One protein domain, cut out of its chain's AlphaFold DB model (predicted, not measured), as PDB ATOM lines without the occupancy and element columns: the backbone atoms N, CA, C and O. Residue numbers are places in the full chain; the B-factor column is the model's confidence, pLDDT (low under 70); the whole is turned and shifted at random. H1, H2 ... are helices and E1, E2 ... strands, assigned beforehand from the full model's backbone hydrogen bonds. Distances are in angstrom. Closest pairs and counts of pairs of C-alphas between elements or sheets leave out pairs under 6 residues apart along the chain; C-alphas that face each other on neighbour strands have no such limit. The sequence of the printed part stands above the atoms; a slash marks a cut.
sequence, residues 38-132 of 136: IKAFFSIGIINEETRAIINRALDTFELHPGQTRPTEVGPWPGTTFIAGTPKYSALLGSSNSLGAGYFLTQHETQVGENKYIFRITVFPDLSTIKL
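What this domain is: This is residues 38 to 132 of the 136 residues of an uncharacterized protein of Clathrospora elynae (UniProt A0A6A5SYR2). Look first for a short two-stranded antiparallel sheet, E1 and E2, near the middle, with H1 and H2 side by side over one face of it. From the end of H2 the chain turns into H3, an arm that runs off to H4 at one end of the longest axis, while the free loop of residues 63 to 69 sticks out at the other and H5 lies off to one side, beyond E2. The 95 printed residues run H1, E1, H2, H3, H4, E2, H5; the class is mostly helix, but under half of the residues, 47, are in named elements. The whole is compact, with a radius of gyration of the C-alphas of 14.4 A and spans of 44 by 30 by 22 A.

How they stand to each other: Begin with E1, residues 80 to 83, and E2, residues 120 to 123, antiparallel at 162 degrees. N 82 and O 121 are 2.8 A apart, and N 123 and O 80 are 2.9 A apart, both within hydrogen-bond range. Next find H2, residues 87 to 93; its closest C-alphas to E1 are those of Tyr 89 and Phe 82, 5.3 A apart. H1, residues 49 to 60, touches H2 at a shallow tilt of 28 degrees, opposite ways, closest at the C-alphas of Ala 58 and Lys 88, 5.2 A. H3, residues 96 to 107, is close to H2 but not clearly touching; the closest C-alphas are those of Leu 92 and Ser 98, 6.9 A. H4, residues 109 to 112, is close to H3 but not clearly touching, with the C-alphas of Leu 105 and Val 112 closest at 7.1 A. H5, residues 127 to 130, touches no helix. Every O i to N i+4 pair is within hydrogen-bond range in H1 and H2, and 6 of 8 are in H3; H4 and H5 are too short for such a pair.

Where its parts are: Find C-alpha 49 at (42.271, -4.763, 26.985); from there H1 runs 16.3 A to residue 60. E1 spans 10.2 A and E2 10.1 A, and H2 covers 9.7 A. H3 begins at C-alpha 96, (37.684, -3.887, 17.854), and covers 16.7 A. H5 ends at C-alpha 130, (60.570, -13.460, 22.295).

The domain as a whole: The two C-alphas farthest apart are those of Gly 67 and Thr 110, 45.2 A. The printed part has no cut. The link from H1 to E1 is long, with 19 residues. The mean pLDDT of the printed part is 81.5, and residues 62 to 73 and 127 to 132 are under 70.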
ATOM      1  N   ILE A  38      44.261  -7.265  -1.932       84.69
ATOM      2  CA  ILE A  38      44.467  -7.405  -0.486       84.69
ATOM      3  C   ILE A  38      44.198  -8.859  -0.074       84.69
ATOM      4  O   ILE A  38      43.180  -9.451  -0.458       84.69
ATOM      5  N   LYS A  39      45.144  -9.427   0.687       87.12
ATOM      6  CA  LYS A  39      45.125 -10.815   1.189       87.12
ATOM      7  C   LYS A  39      45.156 -10.923   2.713       87.12
ATOM      8  O   LYS A  39      44.798 -11.970   3.242       87.12
ATOM      9  N   ALA A  40      45.613  -9.885   3.410       88.75
ATOM     10  CA  ALA A  40      45.762  -9.899   4.857       88.75
ATOM     11  C   ALA A  40      45.712  -8.481   5.433       88.75
ATOM     12  O   ALA A  40      46.125  -7.527   4.776       88.75
ATOM     13  N   PHE A  41      45.265  -8.389   6.682       88.81
ATOM     14  CA  PHE A  41      45.393  -7.212   7.532       88.81
ATOM     15  C   PHE A  41      46.297  -7.572   8.708       88.81
ATOM     16  O   PHE A  41      46.200  -8.676   9.245       88.81
ATOM     17  N   PHE A  42      47.156  -6.641   9.110       87.88
ATOM     18  CA  PHE A  42      48.003  -6.790  10.288       87.88
ATOM     19  C   PHE A  42      47.583  -5.771  11.341       87.88
ATOM     20  O   PHE A  42      47.518  -4.577  11.067       87.88
ATOM     21  N   SER A  43      47.316  -6.259  12.550       87.25
ATOM     22  CA  SER A  43      47.131  -5.430  13.738       87.25
ATOM     23  C   SER A  43      48.295  -5.722  14.675       87.25
ATOM     24  O   SER A  43      48.435  -6.839  15.169       87.25
ATOM     25  N   ILE A  44      49.173  -4.737  14.845       84.38
ATOM     26  CA  ILE A  44      50.384  -4.828  15.666       84.38
ATOM     27  C   ILE A  44      50.186  -3.923  16.882       84.38
ATOM     28  O   ILE A  44      49.524  -2.892  16.778       84.38
ATOM     29  N   GLY A  45      50.750  -4.300  18.033       82.06
ATOM     30  CA  GLY A  45      50.661  -3.480  19.242       82.06
ATOM     31  C   GLY A  45      49.237  -3.409  19.795       82.06
ATOM     32  O   GLY A  45      48.718  -2.329  20.058       82.06
ATOM     33  N   ILE A  46      48.585  -4.566  19.946       83.69
ATOM     34  CA  ILE A  46      47.224  -4.658  20.485       83.69
ATOM     35  C   ILE A  46      47.229  -4.254  21.967       83.69
ATOM     36  O   ILE A  46      47.465  -5.075  22.851       83.69
ATOM     37  N   ILE A  47      46.952  -2.977  22.232       84.62
ATOM     38  CA  ILE A  47      46.850  -2.419  23.590       84.62
ATOM     39  C   ILE A  47      45.433  -2.487  24.169       84.62
ATOM     40  O   ILE A  47      45.255  -2.316  25.370       84.62
ATOM     41  N   ASN A  48      44.423  -2.740  23.332       85.25
ATOM     42  CA  ASN A  48      43.031  -2.805  23.762       85.25
ATOM     43  C   ASN A  48      42.814  -4.019  24.690       85.25
ATOM     44  O   ASN A  48      42.966  -5.171  24.274       85.25
ATOM     45  N   GLU A  49      42.452  -3.745  25.944       87.81
ATOM     46  CA  GLU A  49      42.271  -4.763  26.985       87.81
ATOM     47  C   GLU A  49      41.152  -5.756  26.660       87.81
ATOM     48  O   GLU A  49      41.315  -6.955  26.877       87.81
ATOM     49  N   GLU A  50      40.051  -5.287  26.073       88.94
ATOM     50  CA  GLU A  50      38.931  -6.133  25.654       88.94
ATOM     51  C   GLU A  50      39.369  -7.126  24.573       88.94
ATOM     52  O   GLU A  50      39.116  -8.327  24.680       88.94
ATOM     53  N   THR A  51      40.113  -6.665  23.565       88.19
ATOM     54  CA  THR A  51      40.636  -7.551  22.519       88.19
ATOM     55  C   THR A  51      41.634  -8.555  23.093       88.19
ATOM     56  O   THR A  51      41.596  -9.729  22.723       88.19
ATOM     57  N   ARG A  52      42.484  -8.145  24.043       88.25
ATOM     58  CA  ARG A  52      43.382  -9.070  24.757       88.25
ATOM     59  C   ARG A  52      42.603 -10.125  25.548       88.25
ATOM     60  O   ARG A  52      42.954 -11.300  25.490       88.25
ATOM     61  N   ALA A  53      41.526  -9.738  26.230       88.94
ATOM     62  CA  ALA A  53      40.668 -10.668  26.957       88.94
ATOM     63  C   ALA A  53      39.972 -11.667  26.016       88.94
ATOM     64  O   ALA A  53      39.917 -12.862  26.316       88.94
ATOM     65  N   ILE A  54      39.498 -11.207  24.852       90.56
ATOM     66  CA  ILE A  54      38.924 -12.069  23.808       90.56
ATOM     67  C   ILE A  54      39.971 -13.063  23.288       90.56
ATOM     68  O   ILE A  54      39.666 -14.249  23.165       90.56
ATOM     69  N   ILE A  55      41.201 -12.607  23.023       88.44
ATOM     70  CA  ILE A  55      42.312 -13.466  22.587       88.44
ATOM     71  C   ILE A  55      42.598 -14.550  23.628       88.44
ATOM     72  O   ILE A  55      42.610 -15.731  23.283       88.44
ATOM     73  N   ASN A  56      42.759 -14.170  24.898       88.06
ATOM     74  CA  ASN A  56      43.032 -15.119  25.978       88.06
ATOM     75  C   ASN A  56      41.910 -16.158  26.093       88.06
ATOM     76  O   ASN A  56      42.163 -17.360  26.078       88.06
ATOM     77  N   ARG A  57      40.648 -15.715  26.063       87.00
ATOM     78  CA  ARG A  57      39.490 -16.615  26.098       87.00
ATOM     79  C   ARG A  57      39.426 -17.551  24.886       87.00
ATOM     80  O   ARG A  57      39.008 -18.704  25.013       87.00
ATOM     81  N   ALA A  58      39.815 -17.081  23.703       86.38
ATOM     82  CA  ALA A  58      39.850 -17.901  22.495       86.38
ATOM     83  C   ALA A  58      40.920 -19.007  22.577       86.38
ATOM     84  O   ALA A  58      40.672 -20.120  22.109       86.38
ATOM     85  N   LEU A  59      42.065 -18.728  23.210       82.06
ATOM     86  CA  LEU A  59      43.134 -19.702  23.469       82.06
ATOM     87  C   LEU A  59      42.731 -20.718  24.551       82.06
ATOM     88  O   LEU A  59      42.852 -21.930  24.346       82.06
ATOM     89  N   ASP A  60      42.143 -20.246  25.652       79.38
ATOM     90  CA  ASP A  60      41.695 -21.082  26.774       79.38
ATOM     91  C   ASP A  60      40.591 -22.066  26.401       79.38
ATOM     92  O   ASP A  60      40.438 -23.119  27.016       79.38
ATOM     93  N   THR A  61      39.806 -21.741  25.379       74.38
ATOM     94  CA  THR A  61      38.700 -22.587  24.926       74.38
ATOM     95  C   THR A  61      39.066 -23.439  23.714       74.38
ATOM     96  O   THR A  61      38.234 -24.235  23.275       74.38
ATOM     97  N   PHE A  62      40.274 -23.302  23.138       69.25
ATOM     98  CA  PHE A  62      40.676 -24.048  21.936       69.25
ATOM     99  C   PHE A  62      40.635 -25.570  22.171       69.25
ATOM    100  O   PHE A  62      40.964 -26.035  23.268       69.25
ATOM    101  N   GLU A  63      40.159 -26.324  21.172       65.38
ATOM    102  CA  GLU A  63      40.100 -27.788  21.253       65.38
ATOM    103  C   GLU A  63      41.492 -28.329  20.968       65.38
ATOM    104  O   GLU A  63      42.089 -28.003  19.947       65.38
ATOM    105  N   LEU A  64      42.029 -29.116  21.889       63.78
ATOM    106  CA  LEU A  64      43.354 -29.693  21.733       63.78
ATOM    107  C   LEU A  64      43.223 -30.986  20.943       63.78
ATOM    108  O   LEU A  64      42.416 -31.848  21.296       63.78
ATOM    109  N   HIS A  65      44.034 -31.149  19.900       61.16
ATOM    110  CA  HIS A  65      44.200 -32.469  19.309       61.16
ATOM    111  C   HIS A  65      44.846 -33.417  20.338       61.16
ATOM    112  O   HIS A  65      45.591 -32.954  21.210       61.16
ATOM    113  N   PRO A  66      44.596 -34.738  20.263       60.31
ATOM    114  CA  PRO A  66      45.232 -35.700  21.157       60.31
ATOM    115  C   PRO A  66      46.759 -35.531  21.134       60.31
ATOM    116  O   PRO A  66      47.378 -35.651  20.080       60.31
ATOM    117  N   GLY A  67      47.355 -35.215  22.287       62.75
ATOM    118  CA  GLY A  67      48.794 -34.951  22.424       62.75
ATOM    119  C   GLY A  67      49.210 -33.474  22.382       62.75
ATOM    120  O   GLY A  67      50.393 -33.189  22.542       62.75
ATOM    121  N   GLN A  68      48.278 -32.530  22.212       64.75
ATOM    122  CA  GLN A  68      48.564 -31.100  22.355       64.75
ATOM    123  C   GLN A  68      48.302 -30.611  23.780       64.75
ATOM    124  O   GLN A  68      47.245 -30.852  24.360       64.75
ATOM    125  N   THR A  69      49.261 -29.872  24.329       63.84
ATOM    126  CA  THR A  69      49.117 -29.137  25.586       63.84
ATOM    127  C   THR A  69      48.416 -27.807  25.339       63.84
ATOM    128  O   THR A  69      48.673 -27.140  24.336       63.84
ATOM    129  N   ARG A  70      47.537 -27.401  26.265       66.81
ATOM    130  CA  ARG A  70      46.909 -26.076  26.222       66.81
ATOM    131  C   ARG A  70      47.997 -25.004  26.302       66.81
ATOM    132  O   ARG A  70      48.736 -25.008  27.285       66.81
ATOM    133  N   PRO A  71      48.096 -24.087  25.328       64.50
ATOM    134  CA  PRO A  71      48.963 -22.931  25.474       64.50
ATOM    135  C   PRO A  71      48.369 -22.010  26.544       64.50
ATOM    136  O   PRO A  71      47.233 -21.566  26.401       64.50
ATOM    137  N   THR A  72      49.121 -21.734  27.609       64.19
ATOM    138  CA  THR A  72      48.772 -20.704  28.609       64.19
ATOM    139  C   THR A  72      48.939 -19.293  28.037       64.19
ATOM    140  O   THR A  72      48.371 -18.330  28.540       64.19
ATOM    141  N   GLU A  73      49.731 -19.177  26.971       68.69
ATOM    142  CA  GLU A  73      50.079 -17.937  26.291       68.69
ATOM    143  C   GLU A  73      50.050 -18.143  24.773       68.69
ATOM    144  O   GLU A  73      50.028 -19.273  24.273       68.69
ATOM    145  N   VAL A  74      50.059 -17.044  24.016       74.81
ATOM    146  CA  VAL A  74      50.146 -17.101  22.555       74.81
ATOM    147  C   VAL A  74      51.483 -17.748  22.164       74.81
ATOM    148  O   VAL A  74      52.545 -17.195  22.442       74.81
ATOM    149  N   GLY A  75      51.435 -18.905  21.499       71.38
ATOM    150  CA  GLY A  75      52.642 -19.589  21.024       71.38
ATOM    151  C   GLY A  75      53.460 -18.729  20.047       71.38
ATOM    152  O   GLY A  75      52.879 -17.887  19.360       71.38
ATOM    153  N   PRO A  76      54.789 -18.933  19.952       74.56
ATOM    154  CA  PRO A  76      55.667 -18.155  19.075       74.56
ATOM    155  C   PRO A  76      55.226 -18.242  17.610       74.56
ATOM    156  O   PRO A  76      54.434 -19.110  17.236       74.56
ATOM    157  N   TRP A  77      55.757 -17.351  16.765       74.19
ATOM    158  CA  TRP A  77      55.516 -17.386  15.318       74.19
ATOM    159  C   TRP A  77      55.619 -18.827  14.765       74.19
ATOM    160  O   TRP A  77      56.603 -19.508  15.060       74.19
ATOM    161  N   PRO A  78      54.642 -19.317  13.974       73.25
ATOM    162  CA  PRO A  78      53.566 -18.578  13.301       73.25
ATOM    163  C   PRO A  78      52.317 -18.291  14.154       73.25
ATOM    164  O   PRO A  78      51.360 -17.717  13.643       73.25
ATOM    165  N   GLY A  79      52.315 -18.652  15.438       85.44
ATOM    166  CA  GLY A  79      51.215 -18.395  16.361       85.44
ATOM    167  C   GLY A  79      50.044 -19.369  16.235       85.44
ATOM    168  O   GLY A  79      50.153 -20.454  15.665       85.44
ATOM    169  N   THR A  80      48.899 -18.975  16.791       86.19
ATOM    170  CA  THR A  80      47.659 -19.763  16.786       86.19
ATOM    171  C   THR A  80      46.691 -19.233  15.741       86.19
ATOM    172  O   THR A  80      46.438 -18.033  15.654       86.19
ATOM    173  N   THR A  81      46.138 -20.141  14.944       89.19
ATOM    174  CA  THR A  81      45.263 -19.814  13.820       89.19
ATOM    175  C   THR A  81      43.828 -20.250  14.095       89.19
ATOM    176  O   THR A  81      43.572 -21.407  14.412       89.19
ATOM    177  N   PHE A  82      42.889 -19.329  13.898       88.19
ATOM    178  CA  PHE A  82      41.452 -19.530  14.038       88.19
ATOM    179  C   PHE A  82      40.783 -19.420  12.666       88.19
ATOM    180  O   PHE A  82      40.992 -18.447  11.937       88.19
ATOM    181  N   ILE A  83      39.987 -20.427  12.311       90.19
ATOM    182  CA  ILE A  83      39.332 -20.546  11.001       90.19
ATOM    183  C   ILE A  83      37.861 -20.132  11.120       90.19
ATOM    184  O   ILE A  83      37.228 -20.357  12.161       90.19
ATOM    185  N   ALA A  84      37.335 -19.535  10.047       90.44
ATOM    186  CA  ALA A  84      35.925 -19.196   9.900       90.44
ATOM    187  C   ALA A  84      34.986 -20.363  10.256       90.44
ATOM    188  O   ALA A  84      35.312 -21.533  10.063       90.44
ATOM    189  N   GLY A  85      33.810 -20.032  10.795       87.06
ATOM    190  CA  GLY A  85      32.800 -21.013  11.215       87.06
ATOM    191  C   GLY A  85      32.967 -21.544  12.643       87.06
ATOM    192  O   GLY A  85      32.113 -22.287  13.116       87.06
ATOM    193  N   THR A  86      34.016 -21.141  13.367       86.75
ATOM    194  CA  THR A  86      34.167 -21.476  14.792       86.75
ATOM    195  C   THR A  86      33.666 -20.337  15.698       86.75
ATOM    196  O   THR A  86      33.811 -19.157  15.350       86.75
ATOM    197  N   PRO A  87      33.130 -20.633  16.901       87.25
ATOM    198  CA  PRO A  87      32.755 -19.592  17.866       87.25
ATOM    199  C   PRO A  87      33.928 -18.676  18.250       87.25
ATOM    200  O   PRO A  87      33.757 -17.477  18.440       87.25
ATOM    201  N   LYS A  88      35.144 -19.230  18.299       87.12
ATOM    202  CA  LYS A  88      36.387 -18.521  18.649       87.12
ATOM    203  C   LYS A  88      36.791 -17.526  17.572       87.12
ATOM    204  O   LYS A  88      37.100 -16.378  17.875       87.12
ATOM    205  N   TYR A  89      36.728 -17.956  16.313       91.44
ATOM    206  CA  TYR A  89      36.885 -17.057  15.179       91.44
ATOM    207  C   TYR A  89      35.854 -15.930  15.231       91.44
ATOM    208  O   TYR A  89      36.224 -14.780  15.047       91.44
ATOM    209  N   SER A  90      34.591 -16.236  15.543       90.94
ATOM    210  CA  SER A  90      33.527 -15.225  15.596       90.94
ATOM    211  C   SER A  90      33.777 -14.195  16.701       90.94
ATOM    212  O   SER A  90      33.599 -13.000  16.481       90.94
ATOM    213  N   ALA A  91      34.270 -14.636  17.862       91.56
ATOM    214  CA  ALA A  91      34.674 -13.743  18.946       91.56
ATOM    215  C   ALA A  91      35.838 -12.825  18.530       91.56
ATOM    216  O   ALA A  91      35.787 -11.618  18.751       91.56
ATOM    217  N   LEU A  92      36.864 -13.374  17.872       91.44
ATOM    218  CA  LEU A  92      37.994 -12.592  17.365       91.44
ATOM    219  C   LEU A  92      37.590 -11.650  16.223       91.44
ATOM    220  O   LEU A  92      38.086 -10.526  16.158       91.44
ATOM    221  N   LEU A  93      36.681 -12.074  15.344       93.19
ATOM    222  CA  LEU A  93      36.133 -11.264  14.257       93.19
ATOM    223  C   LEU A  93      35.315 -10.080  14.796       93.19
ATOM    224  O   LEU A  93      35.351  -9.002  14.215       93.19
ATOM    225  N   GLY A  94      34.621 -10.267  15.921       89.44
ATOM    226  CA  GLY A  94      33.874  -9.211  16.608       89.44
ATOM    227  C   GLY A  94      34.733  -8.248  17.432       89.44
ATOM    228  O   GLY A  94      34.212  -7.249  17.919       89.44
ATOM    229  N   SER A  95      36.033  -8.518  17.602       91.19
ATOM    230  CA  SER A  95      36.925  -7.623  18.349       91.19
ATOM    231  C   SER A  95      37.121  -6.281  17.637       91.19
ATOM    232  O   SER A  95      37.056  -6.197  16.407       91.19
ATOM    233  N   SER A  96      37.450  -5.233  18.399       86.38
ATOM    234  CA  SER A  96      37.684  -3.887  17.854       86.38
ATOM    235  C   SER A  96      38.726  -3.864  16.730       86.38
ATOM    236  O   SER A  96      38.605  -3.087  15.786       86.38
ATOM    237  N   ASN A  97      39.728  -4.745  16.797       86.69
ATOM    238  CA  ASN A  97      40.791  -4.824  15.796       86.69
ATOM    239  C   ASN A  97      40.319  -5.440  14.474       86.69
ATOM    240  O   ASN A  97      40.766  -5.029  13.405       86.69
ATOM    241  N   SER A  98      39.397  -6.399  14.537       88.88
ATOM    242  CA  SER A  98      38.813  -7.028  13.352       88.88
ATOM    243  C   SER A  98      37.705  -6.175  12.730       88.88
ATOM    244  O   SER A  98      37.536  -6.200  11.510       88.88
ATOM    245  N   LEU A  99      37.005  -5.357  13.527       89.62
ATOM    246  CA  LEU A  99      36.006  -4.408  13.023       89.62
ATOM    247  C   LEU A  99      36.601  -3.422  12.016       89.62
ATOM    248  O   LEU A  99      35.976  -3.160  10.994       89.62
ATOM    249  N   GLY A 100      37.819  -2.918  12.248       87.38
ATOM    250  CA  GLY A 100      38.496  -2.028  11.296       87.38
ATOM    251  C   GLY A 100      38.692  -2.672   9.918       87.38
ATOM    252  O   GLY A 100      38.404  -2.054   8.895       87.38
ATOM    253  N   ALA A 101      39.100  -3.943   9.888       89.31
ATOM    254  CA  ALA A 101      39.213  -4.702   8.645       89.31
ATOM    255  C   ALA A 101      37.837  -4.948   7.996       89.31
ATOM    256  O   ALA A 101      37.704  -4.843   6.778       89.31
ATOM    257  N   GLY A 102      36.798  -5.212   8.795       88.38
ATOM    258  CA  GLY A 102      35.419  -5.343   8.311       88.38
ATOM    259  C   GLY A 102      34.878  -4.057   7.672       88.38
ATOM    260  O   GLY A 102      34.327  -4.099   6.569       88.38
ATOM    261  N   TYR A 103      35.092  -2.906   8.316       89.81
ATOM    262  CA  TYR A 103      34.733  -1.600   7.759       89.81
ATOM    263  C   TYR A 103      35.453  -1.336   6.443       89.81
ATOM    264  O   TYR A 103      34.816  -0.913   5.484       89.81
ATOM    265  N   PHE A 104      36.751  -1.637   6.375       89.00
ATOM    266  CA  PHE A 104      37.521  -1.494   5.146       89.00
ATOM    267  C   PHE A 104      36.932  -2.341   4.010       89.00
ATOM    268  O   PHE A 104      36.684  -1.824   2.923       89.00
ATOM    269  N   LEU A 105      36.671  -3.630   4.255       89.00
ATOM    270  CA  LEU A 105      36.100  -4.521   3.240       89.00
ATOM    271  C   LEU A 105      34.730  -4.034   2.756       89.00
ATOM    272  O   LEU A 105      34.461  -4.082   1.562       89.00
ATOM    273  N   THR A 106      33.904  -3.514   3.666       87.19
ATOM    274  CA  THR A 106      32.571  -2.989   3.340       87.19
ATOM    275  C   THR A 106      32.652  -1.696   2.524       87.19
ATOM    276  O   THR A 106      31.944  -1.535   1.536       87.19
ATOM    277  N   GLN A 107      33.524  -0.760   2.907       88.44
ATOM    278  CA  GLN A 107      33.659   0.534   2.223       88.44
ATOM    279  C   GLN A 107      34.281   0.405   0.830       88.44
ATOM    280  O   GLN A 107      34.010   1.226  -0.044       88.44
ATOM    281  N   HIS A 108      35.105  -0.620   0.627       86.25
ATOM    282  CA  HIS A 108      35.876  -0.814  -0.593       86.25
ATOM    283  C   HIS A 108      35.466  -2.070  -1.372       86.25
ATOM    284  O   HIS A 108      36.244  -2.544  -2.195       86.25
ATOM    285  N   GLU A 109      34.266  -2.612  -1.153       83.69
ATOM    286  CA  GLU A 109      33.811  -3.877  -1.754       83.69
ATOM    287  C   GLU A 109      34.007  -3.912  -3.281       83.69
ATOM    288  O   GLU A 109      34.608  -4.843  -3.821       83.69
ATOM    289  N   THR A 110      33.621  -2.834  -3.972       82.25
ATOM    290  CA  THR A 110      33.753  -2.696  -5.436       82.25
ATOM    291  C   THR A 110      35.202  -2.658  -5.924       82.25
ATOM    292  O   THR A 110      35.484  -2.981  -7.076       82.25
ATOM    293  N   GLN A 111      36.136  -2.256  -5.064       81.50
ATOM    294  CA  GLN A 111      37.547  -2.059  -5.394       81.50
ATOM    295  C   GLN A 111      38.410  -3.247  -4.962       81.50
ATOM    296  O   GLN A 111      39.409  -3.555  -5.611       81.50
ATOM    297  N   VAL A 112      38.045  -3.899  -3.859       80.94
ATOM    298  CA  VAL A 112      38.725  -5.074  -3.310       80.94
ATOM    299  C   VAL A 112      38.301  -6.329  -4.076       80.94
ATOM    300  O   VAL A 112      39.105  -7.242  -4.240       80.94
ATOM    301  N   GLY A 113      37.089  -6.345  -4.624       75.25
ATOM    302  CA  GLY A 113      36.508  -7.467  -5.347       75.25
ATOM    303  C   GLY A 113      35.329  -8.033  -4.569       75.25
ATOM    304  O   GLY A 113      35.392  -8.176  -3.346       75.25
ATOM    305  N   GLU A 114      34.257  -8.347  -5.292       77.38
ATOM    306  CA  GLU A 114      33.024  -8.874  -4.713       77.38
ATOM    307  C   GLU A 114      33.312 -10.149  -3.900       77.38
ATOM    308  O   GLU A 114      34.107 -11.002  -4.307       77.38
ATOM    309  N   ASN A 115      32.658 -10.282  -2.740       82.19
ATOM    310  CA  ASN A 115      32.700 -11.473  -1.883       82.19
ATOM    311  C   ASN A 115      34.042 -11.764  -1.163       82.19
ATOM    312  O   ASN A 115      34.348 -12.915  -0.831       82.19
ATOM    313  N   LYS A 116      34.863 -10.744  -0.871       87.69
ATOM    314  CA  LYS A 116      36.009 -10.909   0.043       87.69
ATOM    315  C   LYS A 116      35.571 -10.892   1.506       87.69
ATOM    316  O   LYS A 116      34.883  -9.984   1.955       87.69
ATOM    317  N   TYR A 117      36.071 -11.851   2.279       90.62
ATOM    318  CA  TYR A 117      35.872 -11.915   3.726       90.62
ATOM    319  C   TYR A 117      37.120 -12.450   4.433       90.62
ATOM    320  O   TYR A 117      37.997 -13.079   3.833       90.62
ATOM    321  N   ILE A 118      37.212 -12.199   5.738       92.06
ATOM    322  CA  ILE A 118      38.326 -12.659   6.572       92.06
ATOM    323  C   ILE A 118      38.118 -14.145   6.868       92.06
ATOM    324  O   ILE A 118      37.407 -14.485   7.796       92.06
ATOM    325  N   PHE A 119      38.714 -15.062   6.112       93.00
ATOM    326  CA  PHE A 119      38.495 -16.502   6.336       93.00
ATOM    327  C   PHE A 119      39.304 -17.087   7.513       93.00
ATOM    328  O   PHE A 119      39.029 -18.198   7.977       93.00
ATOM    329  N   ARG A 120      40.328 -16.363   7.981       92.88
ATOM    330  CA  ARG A 120      41.293 -16.841   8.977       92.88
ATOM    331  C   ARG A 120      41.907 -15.691   9.766       92.88
ATOM    332  O   ARG A 120      42.281 -14.680   9.176       92.88
ATOM    333  N   ILE A 121      42.067 -15.882  11.072       92.44
ATOM    334  CA  ILE A 121      42.728 -14.943  11.986       92.44
ATOM    335  C   ILE A 121      43.885 -15.678  12.662       92.44
ATOM    336  O   ILE A 121      43.679 -16.740  13.242       92.44
ATOM    337  N   THR A 122      45.093 -15.126  12.590       91.12
ATOM    338  CA  THR A 122      46.282 -15.701  13.229       91.12
ATOM    339  C   THR A 122      46.801 -14.736  14.285       91.12
ATOM    340  O   THR A 122      47.028 -13.566  13.992       91.12
ATOM    341  N   VAL A 123      46.977 -15.233  15.507       89.62
ATOM    342  CA  VAL A 123      47.475 -14.470  16.654       89.62
ATOM    343  C   VAL A 123      48.844 -15.011  17.035       89.62
ATOM    344  O   VAL A 123      48.992 -16.211  17.255       89.62
ATOM    345  N   PHE A 124      49.837 -14.135  17.121       86.19
ATOM    346  CA  PHE A 124      51.215 -14.459  17.488       86.19
ATOM    347  C   PHE A 124      51.752 -13.388  18.455       86.19
ATOM    348  O   PHE A 124      51.272 -12.252  18.420       86.19
ATOM    349  N   PRO A 125      52.698 -13.735  19.345       82.38
ATOM    350  CA  PRO A 125      53.308 -12.783  20.256       82.38
ATOM    351  C   PRO A 125      54.158 -11.783  19.477       82.38
ATOM    352  O   PRO A 125      54.677 -12.085  18.399       82.38
ATOM    353  N   ASP A 126      54.330 -10.596  20.050       74.44
ATOM    354  CA  ASP A 126      55.253  -9.617  19.496       74.44
ATOM    355  C   ASP A 126      56.690 -10.172  19.517       74.44
ATOM    356  O   ASP A 126      57.137 -10.796  20.485       74.44
ATOM    357  N   LEU A 127      57.439  -9.926  18.441       63.16
ATOM    358  CA  LEU A 127      58.832 -10.353  18.293       63.16
ATOM    359  C   LEU A 127      59.738  -9.720  19.362       63.16
ATOM    360  O   LEU A 127      60.790 -10.278  19.683       63.16
ATOM    361  N   SER A 128      59.334  -8.582  19.938       61.19
ATOM    362  CA  SER A 128      60.014  -7.967  21.085       61.19
ATOM    363  C   SER A 128      59.929  -8.831  22.353       61.19
ATOM    364  O   SER A 128      60.870  -8.859  23.144       61.19
ATOM    365  N   THR A 129      58.846  -9.595  22.519       55.53
ATOM    366  CA  THR A 129      58.595 -10.439  23.694       55.53
ATOM    367  C   THR A 129      59.441 -11.718  23.665       55.53
ATOM    368  O   THR A 129      59.884 -12.191  24.709       55.53
ATOM    369  N   ILE A 130      59.768 -12.233  22.472       56.19
ATOM    370  CA  ILE A 130      60.570 -13.460  22.295       56.19
ATOM    371  C   ILE A 130      62.025 -13.269  22.770       56.19
ATOM    372  O   ILE A 130      62.645 -14.199  23.292       56.19
ATOM    373  N   LYS A 131      62.575 -12.051  22.657       49.94
ATOM    374  CA  LYS A 131      63.963 -11.755  23.061       49.94
ATOM    375  C   LYS A 131      64.194 -11.795  24.577       49.94
ATOM    376  O   LYS A 131      65.339 -11.911  25.002       49.94
ATOM    377  N   LEU A 132      63.137 -11.735  25.388       50.34
ATOM    378  CA  LEU A 132      63.245 -11.773  26.851       50.34
ATOM    379  C   LEU A 132      63.355 -13.198  27.417       50.34
ATOM    380  O   LEU A 132      63.758 -13.354  28.562       50.34
TER     381      LEU A 132